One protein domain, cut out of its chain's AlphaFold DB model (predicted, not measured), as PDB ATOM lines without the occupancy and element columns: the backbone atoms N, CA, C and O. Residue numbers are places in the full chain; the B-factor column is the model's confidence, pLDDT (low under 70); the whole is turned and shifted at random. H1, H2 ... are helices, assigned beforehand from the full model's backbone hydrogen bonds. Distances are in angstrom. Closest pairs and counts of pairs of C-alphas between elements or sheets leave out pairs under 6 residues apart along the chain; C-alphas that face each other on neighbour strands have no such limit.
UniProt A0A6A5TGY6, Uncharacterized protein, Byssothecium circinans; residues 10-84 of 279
ATOM      1  N   PRO A  10      31.905  24.923 -17.712       78.38
ATOM      2  CA  PRO A  10      32.501  26.117 -18.330       78.38
ATOM      3  C   PRO A  10      33.267  25.862 -19.642       78.38
ATOM      4  O   PRO A  10      33.649  26.831 -20.291       78.38
ATOM      5  N   LEU A  11      33.513  24.598 -20.016       80.94
ATOM      6  CA  LEU A  11      34.152  24.201 -21.280       80.94
ATOM      7  C   LEU A  11      33.147  23.678 -22.323       80.94
ATOM      8  O   LEU A  11      33.556  23.320 -23.425       80.94
ATOM      9  N   ARG A  12      31.848  23.622 -21.995       83.56
ATOM     10  CA  ARG A  12      30.787  23.258 -22.944       83.56
ATOM     11  C   ARG A  12      30.400  24.494 -23.750       83.56
ATOM     12  O   ARG A  12      29.931  25.477 -23.169       83.56
ATOM     13  N   VAL A  13      30.611  24.436 -25.060       81.75
ATOM     14  CA  VAL A  13      30.348  25.533 -26.001       81.75
ATOM     15  C   VAL A  13      29.488  25.004 -27.135       81.75
ATOM     16  O   VAL A  13      29.892  24.052 -27.803       81.75
ATOM     17  N   ASP A  14      28.348  25.657 -27.359       78.44
ATOM     18  CA  ASP A  14      27.455  25.327 -28.464       78.44
ATOM     19  C   ASP A  14      28.119  25.678 -29.802       78.44
ATOM     20  O   ASP A  14      28.453  26.843 -30.048       78.44
ATOM     21  N   LEU A  15      28.296  24.664 -30.650       74.81
ATOM     22  CA  LEU A  15      28.797  24.788 -32.022       74.81
ATOM     23  C   LEU A  15      27.718  24.487 -33.079       74.81
ATOM     24  O   LEU A  15      28.037  24.396 -34.263       74.81
ATOM     25  N   ARG A  16      26.446  24.308 -32.690       68.62
ATOM     26  CA  ARG A  16      25.361  23.895 -33.602       68.62
ATOM     27  C   ARG A  16      25.097  24.906 -34.719       68.62
ATOM     28  O   ARG A  16      24.622  24.511 -35.774       68.62
ATOM     29  N   SER A  17      25.476  26.173 -34.539       60.34
ATOM     30  CA  SER A  17      25.439  27.198 -35.595       60.34
ATOM     31  C   SER A  17      26.381  26.923 -36.777       60.34
ATOM     32  O   SER A  17      26.195  27.517 -37.831       60.34
ATOM     33  N   LEU A  18      27.378  26.045 -36.611       54.53
ATOM     34  CA  LEU A  18      28.310  25.616 -37.663       54.53
ATOM     35  C   LEU A  18      28.030  24.192 -38.174       54.53
ATOM     36  O   LEU A  18      28.648  23.757 -39.142       54.53
ATOM     37  N   ALA A  19      27.137  23.448 -37.517       51.22
ATOM     38  CA  ALA A  19      26.837  22.062 -37.852       51.22
ATOM     39  C   ALA A  19      25.513  21.976 -38.619       51.22
ATOM     40  O   ALA A  19      24.436  21.892 -38.025       51.22
ATOM     41  N   GLU A  20      25.601  21.956 -39.949       42.50
ATOM     42  CA  GLU A  20      24.464  21.635 -40.810       42.50
ATOM     43  C   GLU A  20      24.080  20.151 -40.641       42.50
ATOM     44  O   GLU A  20      24.582  19.268 -41.326       42.50
ATOM     45  N   ILE A  21      23.187  19.904 -39.677       49.66
ATOM     46  CA  ILE A  21      22.313  18.728 -39.542       49.66
ATOM     47  C   ILE A  21      23.030  17.364 -39.640       49.66
ATOM     48  O   ILE A  21      22.948  16.671 -40.654       49.66
ATOM     49  N   GLU A  22      23.593  16.881 -38.526       40.41
ATOM     50  CA  GLU A  22      23.775  15.433 -38.335       40.41
ATOM     51  C   GLU A  22      22.553  14.854 -37.601       40.41
ATOM     52  O   GLU A  22      22.113  15.373 -36.573       40.41
ATOM     53  N   ALA A  23      21.945  13.816 -38.181       44.00
ATOM     54  CA  ALA A  23      20.595  13.382 -37.840       44.00
ATOM     55  C   ALA A  23      20.470  12.806 -36.415       44.00
ATOM     56  O   ALA A  23      21.096  11.804 -36.068       44.00
ATOM     57  N   ALA A  24      19.562  13.380 -35.620       47.88
ATOM     58  CA  ALA A  24      19.092  12.748 -34.394       47.88
ATOM     59  C   ALA A  24      18.272  11.487 -34.730       47.88
ATOM     60  O   ALA A  24      17.296  11.549 -35.479       47.88
ATOM     61  N   ASP A  25      18.662  10.345 -34.163       44.78
ATOM     62  CA  ASP A  25      17.941   9.078 -34.319       44.78
ATOM     63  C   ASP A  25      16.561   9.166 -33.622       44.78
ATOM     64  O   ASP A  25      16.515   9.421 -32.413       44.78
ATOM     65  N   PRO A  26      15.437   8.938 -34.334       51.53
ATOM     66  CA  PRO A  26      14.083   9.102 -33.793       51.53
ATOM     67  C   PRO A  26      13.694   8.064 -32.724       51.53
ATOM     68  O   PRO A  26      12.586   8.125 -32.193       51.53
ATOM     69  N   SER A  27      14.562   7.096 -32.409       49.88
ATOM     70  CA  SER A  27      14.307   6.048 -31.408       49.88
ATOM     71  C   SER A  27      14.625   6.436 -29.955       49.88
ATOM     72  O   SER A  27      14.315   5.667 -29.042       49.88
ATOM     73  N   LEU A  28      15.234   7.602 -29.706       46.12
ATOM     74  CA  LEU A  28      15.579   8.059 -28.356       46.12
ATOM     75  C   LEU A  28      14.584   9.121 -27.850       46.12
ATOM     76  O   LEU A  28      14.304  10.076 -28.572       46.12
ATOM     77  N   PRO A  29      14.054   8.994 -26.614       47.16
ATOM     78  CA  PRO A  29      13.172  10.006 -26.040       47.16
ATOM     79  C   PRO A  29      13.922  11.330 -25.860       47.16
ATOM     80  O   PRO A  29      15.090  11.332 -25.472       47.16
ATOM     81  N   THR A  30      13.225  12.439 -26.118       54.47
ATOM     82  CA  THR A  30      13.790  13.783 -26.336       54.47
ATOM     83  C   THR A  30      14.728  14.281 -25.229       54.47
ATOM     84  O   THR A  30      15.710  14.947 -25.541       54.47
ATOM     85  N   ASP A  31      14.475  13.905 -23.969       54.28
ATOM     86  CA  ASP A  31      15.282  14.291 -22.806       54.28
ATOM     87  C   ASP A  31      15.535  13.086 -21.869       54.28
ATOM     88  O   ASP A  31      14.737  12.815 -20.964       54.28
ATOM     89  N   PRO A  32      16.634  12.322 -22.040       63.88
ATOM     90  CA  PRO A  32      16.992  11.261 -21.106       63.88
ATOM     91  C   PRO A  32      17.530  11.862 -19.797       63.88
ATOM     92  O   PRO A  32      18.616  12.448 -19.753       63.88
ATOM     93  N   THR A  33      16.788  11.691 -18.698       72.19
ATOM     94  CA  THR A  33      17.225  12.141 -17.366       72.19
ATOM     95  C   THR A  33      18.542  11.453 -16.966       72.19
ATOM     96  O   THR A  33      18.762  10.291 -17.333       72.19
ATOM     97  N   PRO A  34      19.433  12.118 -16.200       74.12
ATOM     98  CA  PRO A  34      20.758  11.577 -15.872       74.12
ATOM     99  C   PRO A  34      20.708  10.204 -15.190       74.12
ATOM    100  O   PRO A  34      21.582   9.373 -15.423       74.12
ATOM    101  N   GLU A  35      19.667   9.944 -14.401       81.50
ATOM    102  CA  GLU A  35      19.442   8.663 -13.728       81.50
ATOM    103  C   GLU A  35      19.187   7.523 -14.728       81.50
ATOM    104  O   GLU A  35      19.781   6.455 -14.594       81.50
ATOM    105  N   THR A  36      18.402   7.754 -15.791       84.00
ATOM    106  CA  THR A  36      18.155   6.726 -16.824       84.00
ATOM    107  C   THR A  36      19.406   6.399 -17.639       84.00
ATOM    108  O   THR A  36      19.590   5.259 -18.062       84.00
ATOM    109  N   VAL A  37      20.300   7.375 -17.835       83.00
ATOM    110  CA  VAL A  37      21.608   7.154 -18.472       83.00
ATOM    111  C   VAL A  37      22.513   6.328 -17.554       83.00
ATOM    112  O   VAL A  37      23.170   5.399 -18.020       83.00
ATOM    113  N   GLN A  38      22.520   6.611 -16.246       86.50
ATOM    114  CA  GLN A  38      23.293   5.840 -15.265       86.50
ATOM    115  C   GLN A  38      22.801   4.395 -15.123       86.50
ATOM    116  O   GLN A  38      23.639   3.495 -15.086       86.50
ATOM    117  N   GLN A  39      21.483   4.169 -15.106       90.25
ATOM    118  CA  GLN A  39      20.878   2.830 -15.105       90.25
ATOM    119  C   GLN A  39      21.294   2.043 -16.352       90.25
ATOM    120  O   GLN A  39      21.943   1.013 -16.226       90.25
ATOM    121  N   LYS A  40      21.096   2.596 -17.556       88.62
ATOM    122  CA  LYS A  40      21.518   1.931 -18.804       88.62
ATOM    123  C   LYS A  40      23.023   1.640 -18.851       88.62
ATOM    124  O   LYS A  40      23.439   0.619 -19.385       88.62
ATOM    125  N   LEU A  41      23.869   2.504 -18.282       89.62
ATOM    126  CA  LEU A  41      25.310   2.242 -18.151       89.62
ATOM    127  C   LEU A  41      25.648   1.170 -17.101       89.62
ATOM    128  O   LEU A  41      26.743   0.614 -17.153       89.62
ATOM    129  N   HIS A  42      24.765   0.906 -16.139       92.75
ATOM    130  CA  HIS A  42      24.870  -0.230 -15.226       92.75
ATOM    131  C   HIS A  42      24.512  -1.526 -15.958       92.75
ATOM    132  O   HIS A  42      25.340  -2.431 -16.004       92.75
ATOM    133  N   ASP A  43      23.364  -1.553 -16.638       93.00
ATOM    134  CA  ASP A  43      22.888  -2.701 -17.422       93.00
ATOM    135  C   ASP A  43      23.939  -3.140 -18.459       93.00
ATOM    136  O   ASP A  43      24.298  -4.310 -18.548       93.00
ATOM    137  N   LEU A  44      24.553  -2.187 -19.176       92.56
ATOM    138  CA  LEU A  44      25.645  -2.475 -20.116       92.56
ATOM    139  C   LEU A  44      26.911  -3.051 -19.457       92.56
ATOM    140  O   LEU A  44      27.668  -3.768 -20.111       92.56
ATOM    141  N   ARG A  45      27.179  -2.750 -18.180       93.38
ATOM    142  CA  ARG A  45      28.285  -3.386 -17.440       93.38
ATOM    143  C   ARG A  45      27.925  -4.805 -17.019       93.38
ATOM    144  O   ARG A  45      28.813  -5.651 -17.019       93.38
ATOM    145  N   GLU A  46      26.661  -5.075 -16.704       95.25
ATOM    146  CA  GLU A  46      26.167  -6.430 -16.445       95.25
ATOM    147  C   GLU A  46      26.165  -7.282 -17.727       95.25
ATOM    148  O   GLU A  46      26.621  -8.427 -17.695       95.25
ATOM    149  N   GLU A  47      25.774  -6.721 -18.880       91.69
ATOM    150  CA  GLU A  47      25.921  -7.360 -20.202       91.69
ATOM    151  C   GLU A  47      27.391  -7.715 -20.501       91.69
ATOM    152  O   GLU A  47      27.681  -8.806 -20.993       91.69
ATOM    153  N   LEU A  48      28.340  -6.826 -20.182       93.44
ATOM    154  CA  LEU A  48      29.771  -7.098 -20.365       93.44
ATOM    155  C   LEU A  48      30.291  -8.141 -19.361       93.44
ATOM    156  O   LEU A  48      31.055  -9.025 -19.742       93.44
ATOM    157  N   ALA A  49      29.872  -8.076 -18.095       92.12
ATOM    158  CA  ALA A  49      30.284  -9.022 -17.055       92.12
ATOM    159  C   ALA A  49      29.726 -10.439 -17.277       92.12
ATOM    160  O   ALA A  49      30.381 -11.420 -16.930       92.12
ATOM    161  N   SER A  50      28.543 -10.550 -17.884       93.44
ATOM    162  CA  SER A  50      27.945 -11.817 -18.324       93.44
ATOM    163  C   SER A  50      28.476 -12.314 -19.676       93.44
ATOM    164  O   SER A  50      28.159 -13.431 -20.079       93.44
ATOM    165  N   GLY A  51      29.304 -11.522 -20.371       89.88
ATOM    166  CA  GLY A  51      29.876 -11.868 -21.677       89.88
ATOM    167  C   GLY A  51      28.885 -11.807 -22.844       89.88
ATOM    168  O   GLY A  51      29.187 -12.324 -23.918       89.88
ATOM    169  N   ALA A  52      27.718 -11.183 -22.657       90.69
ATOM    170  CA  ALA A  52      26.699 -11.017 -23.696       90.69
ATOM    171  C   ALA A  52      27.098  -9.986 -24.772       90.69
ATOM    172  O   ALA A  52      26.572 -10.025 -25.885       90.69
ATOM    173  N   ILE A  53      28.025  -9.076 -24.453       94.19
ATOM    174  CA  ILE A  53      28.585  -8.082 -25.381       94.19
ATOM    175  C   ILE A  53      30.112  -8.064 -25.332       94.19
ATOM    176  O   ILE A  53      30.720  -8.359 -24.302       94.19
ATOM    177  N   THR A  54      30.740  -7.661 -26.438       94.25
ATOM    178  CA  THR A  54      32.191  -7.442 -26.469       94.25
ATOM    179  C   THR A  54      32.572  -6.114 -25.802       94.25
ATOM    180  O   THR A  54      31.747  -5.214 -25.622       94.25
ATOM    181  N   ALA A  55      33.855  -5.956 -25.459       91.62
ATOM    182  CA  ALA A  55      34.375  -4.698 -24.920       91.62
ATOM    183  C   ALA A  55      34.250  -3.522 -25.913       91.62
ATOM    184  O   ALA A  55      34.036  -2.384 -25.493       91.62
ATOM    185  N   GLU A  56      34.340  -3.793 -27.220       91.31
ATOM    186  CA  GLU A  56      34.152  -2.790 -28.276       91.31
ATOM    187  C   GLU A  56      32.684  -2.356 -28.387       91.31
ATOM    188  O   GLU A  56      32.395  -1.160 -28.468       91.31
ATOM    189  N   ASP A  57      31.748  -3.307 -28.307       89.69
ATOM    190  CA  ASP A  57      30.311  -3.012 -28.304       89.69
ATOM    191  C   ASP A  57      29.908  -2.209 -27.067       89.69
ATOM    192  O   ASP A  57      29.174  -1.226 -27.183       89.69
ATOM    193  N   TYR A  58      30.429  -2.570 -25.888       92.38
ATOM    194  CA  TYR A  58      30.246  -1.781 -24.670       92.38
ATOM    195  C   TYR A  58      30.751  -0.345 -24.853       92.38
ATOM    196  O   TYR A  58      30.031   0.592 -24.516       92.38
ATOM    197  N   ALA A  59      31.949  -0.154 -25.418       89.38
ATOM    198  CA  ALA A  59      32.506   1.177 -25.648       89.38
ATOM    199  C   ALA A  59      31.600   2.018 -26.562       89.38
ATOM    200  O   ALA A  59      31.222   3.126 -26.182       89.38
ATOM    201  N   ARG A  60      31.161   1.459 -27.701       88.69
ATOM    202  CA  ARG A  60      30.249   2.122 -28.653       88.69
ATOM    203  C   ARG A  60      28.883   2.440 -28.040       88.69
ATOM    204  O   ARG A  60      28.401   3.567 -28.156       88.69
ATOM    205  N   LYS A  61      28.251   1.472 -27.362       88.56
ATOM    206  CA  LYS A  61      26.948   1.665 -26.696       88.56
ATOM    207  C   LYS A  61      27.050   2.715 -25.580       88.56
ATOM    208  O   LYS A  61      26.195   3.595 -25.485       88.56
ATOM    209  N   ALA A  62      28.105   2.663 -24.765       87.50
ATOM    210  CA  ALA A  62      28.331   3.622 -23.691       87.50
ATOM    211  C   ALA A  62      28.613   5.028 -24.235       87.50
ATOM    212  O   ALA A  62      28.060   5.994 -23.715       87.50
ATOM    213  N   GLU A  63      29.438   5.175 -25.273       84.25
ATOM    214  CA  GLU A  63      29.674   6.457 -25.945       84.25
ATOM    215  C   GLU A  63      28.367   7.051 -26.481       84.25
ATOM    216  O   GLU A  63      28.031   8.187 -26.147       84.25
ATOM    217  N   ARG A  64      27.564   6.246 -27.191       83.94
ATOM    218  CA  ARG A  64      26.253   6.653 -27.709       83.94
ATOM    219  C   ARG A  64      25.306   7.147 -26.610       83.94
ATOM    220  O   ARG A  64      24.656   8.172 -26.799       83.94
ATOM    221  N   LEU A  65      25.258   6.481 -25.451       84.31
ATOM    222  CA  LEU A  65      24.466   6.950 -24.303       84.31
ATOM    223  C   LEU A  65      24.944   8.317 -23.789       84.31
ATOM    224  O   LEU A  65      24.120   9.212 -23.606       84.31
ATOM    225  N   HIS A  66      26.255   8.515 -23.610       76.94
ATOM    226  CA  HIS A  66      26.798   9.808 -23.167       76.94
ATOM    227  C   HIS A  66      26.573  10.934 -24.190       76.94
ATOM    228  O   HIS A  66      26.383  12.077 -23.785       76.94
ATOM    229  N   SER A  67      26.588  10.622 -25.488       75.12
ATOM    230  CA  SER A  67      26.317  11.583 -26.567       75.12
ATOM    231  C   SER A  67      24.826  11.906 -26.720       75.12
ATOM    232  O   SER A  67      24.489  13.014 -27.122       75.12
ATOM    233  N   SER A  68      23.928  10.978 -26.360       72.50
ATOM    234  CA  SER A  68      22.474  11.215 -26.358       72.50
ATOM    235  C   SER A  68      21.988  12.131 -25.231       72.50
ATOM    236  O   SER A  68      20.889  12.677 -25.309       72.50
ATOM    237  N   GLN A  69      22.792  12.315 -24.179       71.56
ATOM    238  CA  GLN A  69      22.455  13.220 -23.092       71.56
ATOM    239  C   GLN A  69      22.663  14.670 -23.542       71.56
ATOM    240  O   GLN A  69      23.774  15.197 -23.462       71.56
ATOM    241  N   GLN A  70      21.588  15.318 -23.996       66.25
ATOM    242  CA  GLN A  70      21.616  16.741 -24.315       66.25
ATOM    243  C   GLN A  70      21.886  17.548 -23.044       66.25
ATOM    244  O   GLN A  70      21.054  17.645 -22.144       66.25
ATOM    245  N   VAL A  71      23.078  18.128 -22.964       67.94
ATOM    246  CA  VAL A  71      23.454  19.036 -21.887       67.94
ATOM    247  C   VAL A  71      23.401  20.454 -22.422       67.94
ATOM    248  O   VAL A  71      24.068  20.763 -23.402       67.94
ATOM    249  N   GLN A  72      22.638  21.314 -21.745       67.06
ATOM    250  CA  GLN A  72      22.570  22.748 -22.027       67.06
ATOM    251  C   GLN A  72      23.990  23.361 -21.990       67.06
ATOM    252  O   GLN A  72      24.613  23.373 -20.916       67.06
ATOM    253  N   PRO A  73      24.540  23.838 -23.123       70.12
ATOM    254  CA  PRO A  73      25.815  24.544 -23.139       70.12
ATOM    255  C   PRO A  73      25.644  25.927 -22.494       70.12
ATOM    256  O   PRO A  73      24.640  26.603 -22.693       70.12
ATOM    257  N   LEU A  74      26.625  26.369 -21.700       71.94
ATOM    258  CA  LEU A  74      26.528  27.650 -20.979       71.94
ATOM    259  C   LEU A  74      26.862  28.870 -21.850       71.94
ATOM    260  O   LEU A  74      26.671  30.004 -21.411       71.94
ATOM    261  N   ARG A  75      27.443  28.647 -23.032       78.00
ATOM    262  CA  ARG A  75      27.876  29.683 -23.974       78.00
ATOM    263  C   ARG A  75      27.695  29.170 -25.393       78.00
ATOM    264  O   ARG A  75      28.057  28.029 -25.677       78.00
ATOM    265  N   THR A  76      27.193  30.024 -26.273       83.50
ATOM    266  CA  THR A  76      27.216  29.788 -27.718       83.50
ATOM    267  C   THR A  76      28.506  30.339 -28.313       83.50
ATOM    268  O   THR A  76      29.087  31.278 -27.763       83.50
ATOM    269  N   LEU A  77      28.947  29.781 -29.442       81.50
ATOM    270  CA  LEU A  77      30.068  30.324 -30.212       81.50
ATOM    271  C   LEU A  77      29.851  31.807 -30.568       81.50
ATOM    272  O   LEU A  77      30.712  32.618 -30.253       81.50
ATOM    273  N   ALA A  78      28.662  32.190 -31.046       80.81
ATOM    274  CA  ALA A  78      28.337  33.590 -31.348       80.81
ATOM    275  C   ALA A  78      28.500  34.535 -30.132       80.81
ATOM    276  O   ALA A  78      29.016  35.641 -30.261       80.81
ATOM    277  N   SER A  79      28.129  34.090 -28.922       84.38
ATOM    278  CA  SER A  79      28.325  34.877 -27.690       84.38
ATOM    279  C   SER A  79      29.797  34.974 -27.262       84.38
ATOM    280  O   SER A  79      30.164  35.889 -26.521       84.38
ATOM    281  N   LEU A  80      30.645  34.036 -27.693       82.75
ATOM    282  CA  LEU A  80      32.092  34.125 -27.508       82.75
ATOM    283  C   LEU A  80      32.719  35.071 -28.535       82.75
ATOM    284  O   LEU A  80      33.516  35.906 -28.126       82.75
ATOM    285  N   GLU A  81      32.318  34.992 -29.805       82.88
ATOM    286  CA  GLU A  81      32.809  35.857 -30.889       82.88
ATOM    287  C   GLU A  81      32.468  37.337 -30.667       82.88
ATOM    288  O   GLU A  81      33.308  38.201 -30.894       82.88
ATOM    289  N   GLU A  82      31.273  37.648 -30.153       84.75
ATOM    290  CA  GLU A  82      30.901  39.023 -29.780       84.75
ATOM    291  C   GLU A  82      31.747  39.555 -28.606       84.75
ATOM    292  O   GLU A  82      32.057  40.744 -28.520       84.75
ATOM    293  N   LYS A  83      32.112  38.677 -27.664       85.12
ATOM    294  CA  LYS A  83      32.741  39.064 -26.394       85.12
ATOM    295  C   LYS A  83      34.268  39.053 -26.431       85.12
ATOM    296  O   LYS A  83      34.901  39.742 -25.625       85.12
ATOM    297  N   VAL A  84      34.860  38.236 -27.291       81.69
ATOM    298  CA  VAL A  84      36.306  38.117 -27.462       81.69
ATOM    299  C   VAL A  84      36.684  38.907 -28.714       81.69
ATOM    300  O   VAL A  84      36.276  38.523 -29.802       81.69
TER     301      VAL A  84
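AT A GLANCE: This is residues 10 to 84 of the 279 residues of an uncharacterized protein of Byssothecium circinans (UniProt A0A6A5TGY6). A helical hairpin, H1 and H2 side by side, makes one end of a long, loose model, and the short helix H3 lies at the other end, joined to H2 by a link. The stretch of residues 10 to 33, with no named element, makes a wide loop from near the link before H3 back to the start of H1, and a short parallel pairing ties residues 13 to 14 to residues 75 to 76. The printed part has 75 residues with three named helices, in the order H1, H2, H3, and no named strand; the class is all helix, though under half of the residues, 37 of 75, are in named elements. The whole is loose, with a radius of gyration of the C-alphas of 16.2 A and spans of 52 by 24 by 22 A.

IN THESE COORDINATES: H1, the longest helix, is residues 34 to 49, 22.7 A from C-alpha 34 at (20.758, 11.577, -15.872) to C-alpha 49. H2 is residues 55 to 68 and measures 19.9 A, ending with C-alpha 68 at (22.474, 11.215, -26.358). H3 is residues 77 to 83, with C-alpha 83 at (32.741, 39.064, -26.394).

HOW THE PARTS SIT: H1 and H2 touch and form a helical hairpin. Their closest C-alphas, those of Leu 41 and Ala 62, are 6.5 A apart. They run opposite ways at a shallow tilt of 6 degrees. H3 is apart from H1 and from H2. In H2 every O i to N i+4 pair is within hydrogen-bond range, against 11 of 12 in H1 and 2 of 3 in H3.

THE WHOLE: The two C-alphas farthest apart, those of Ser 50 and Glu 82, are 52.2 A apart. The link from H1 to H2 is tight, with 5 residues, and the link from H2 to H3 is short, with 8. The printed part has no cut. Its mean pLDDT is 76.6, and residues 16 to 32 and 70 to 72 are under 70.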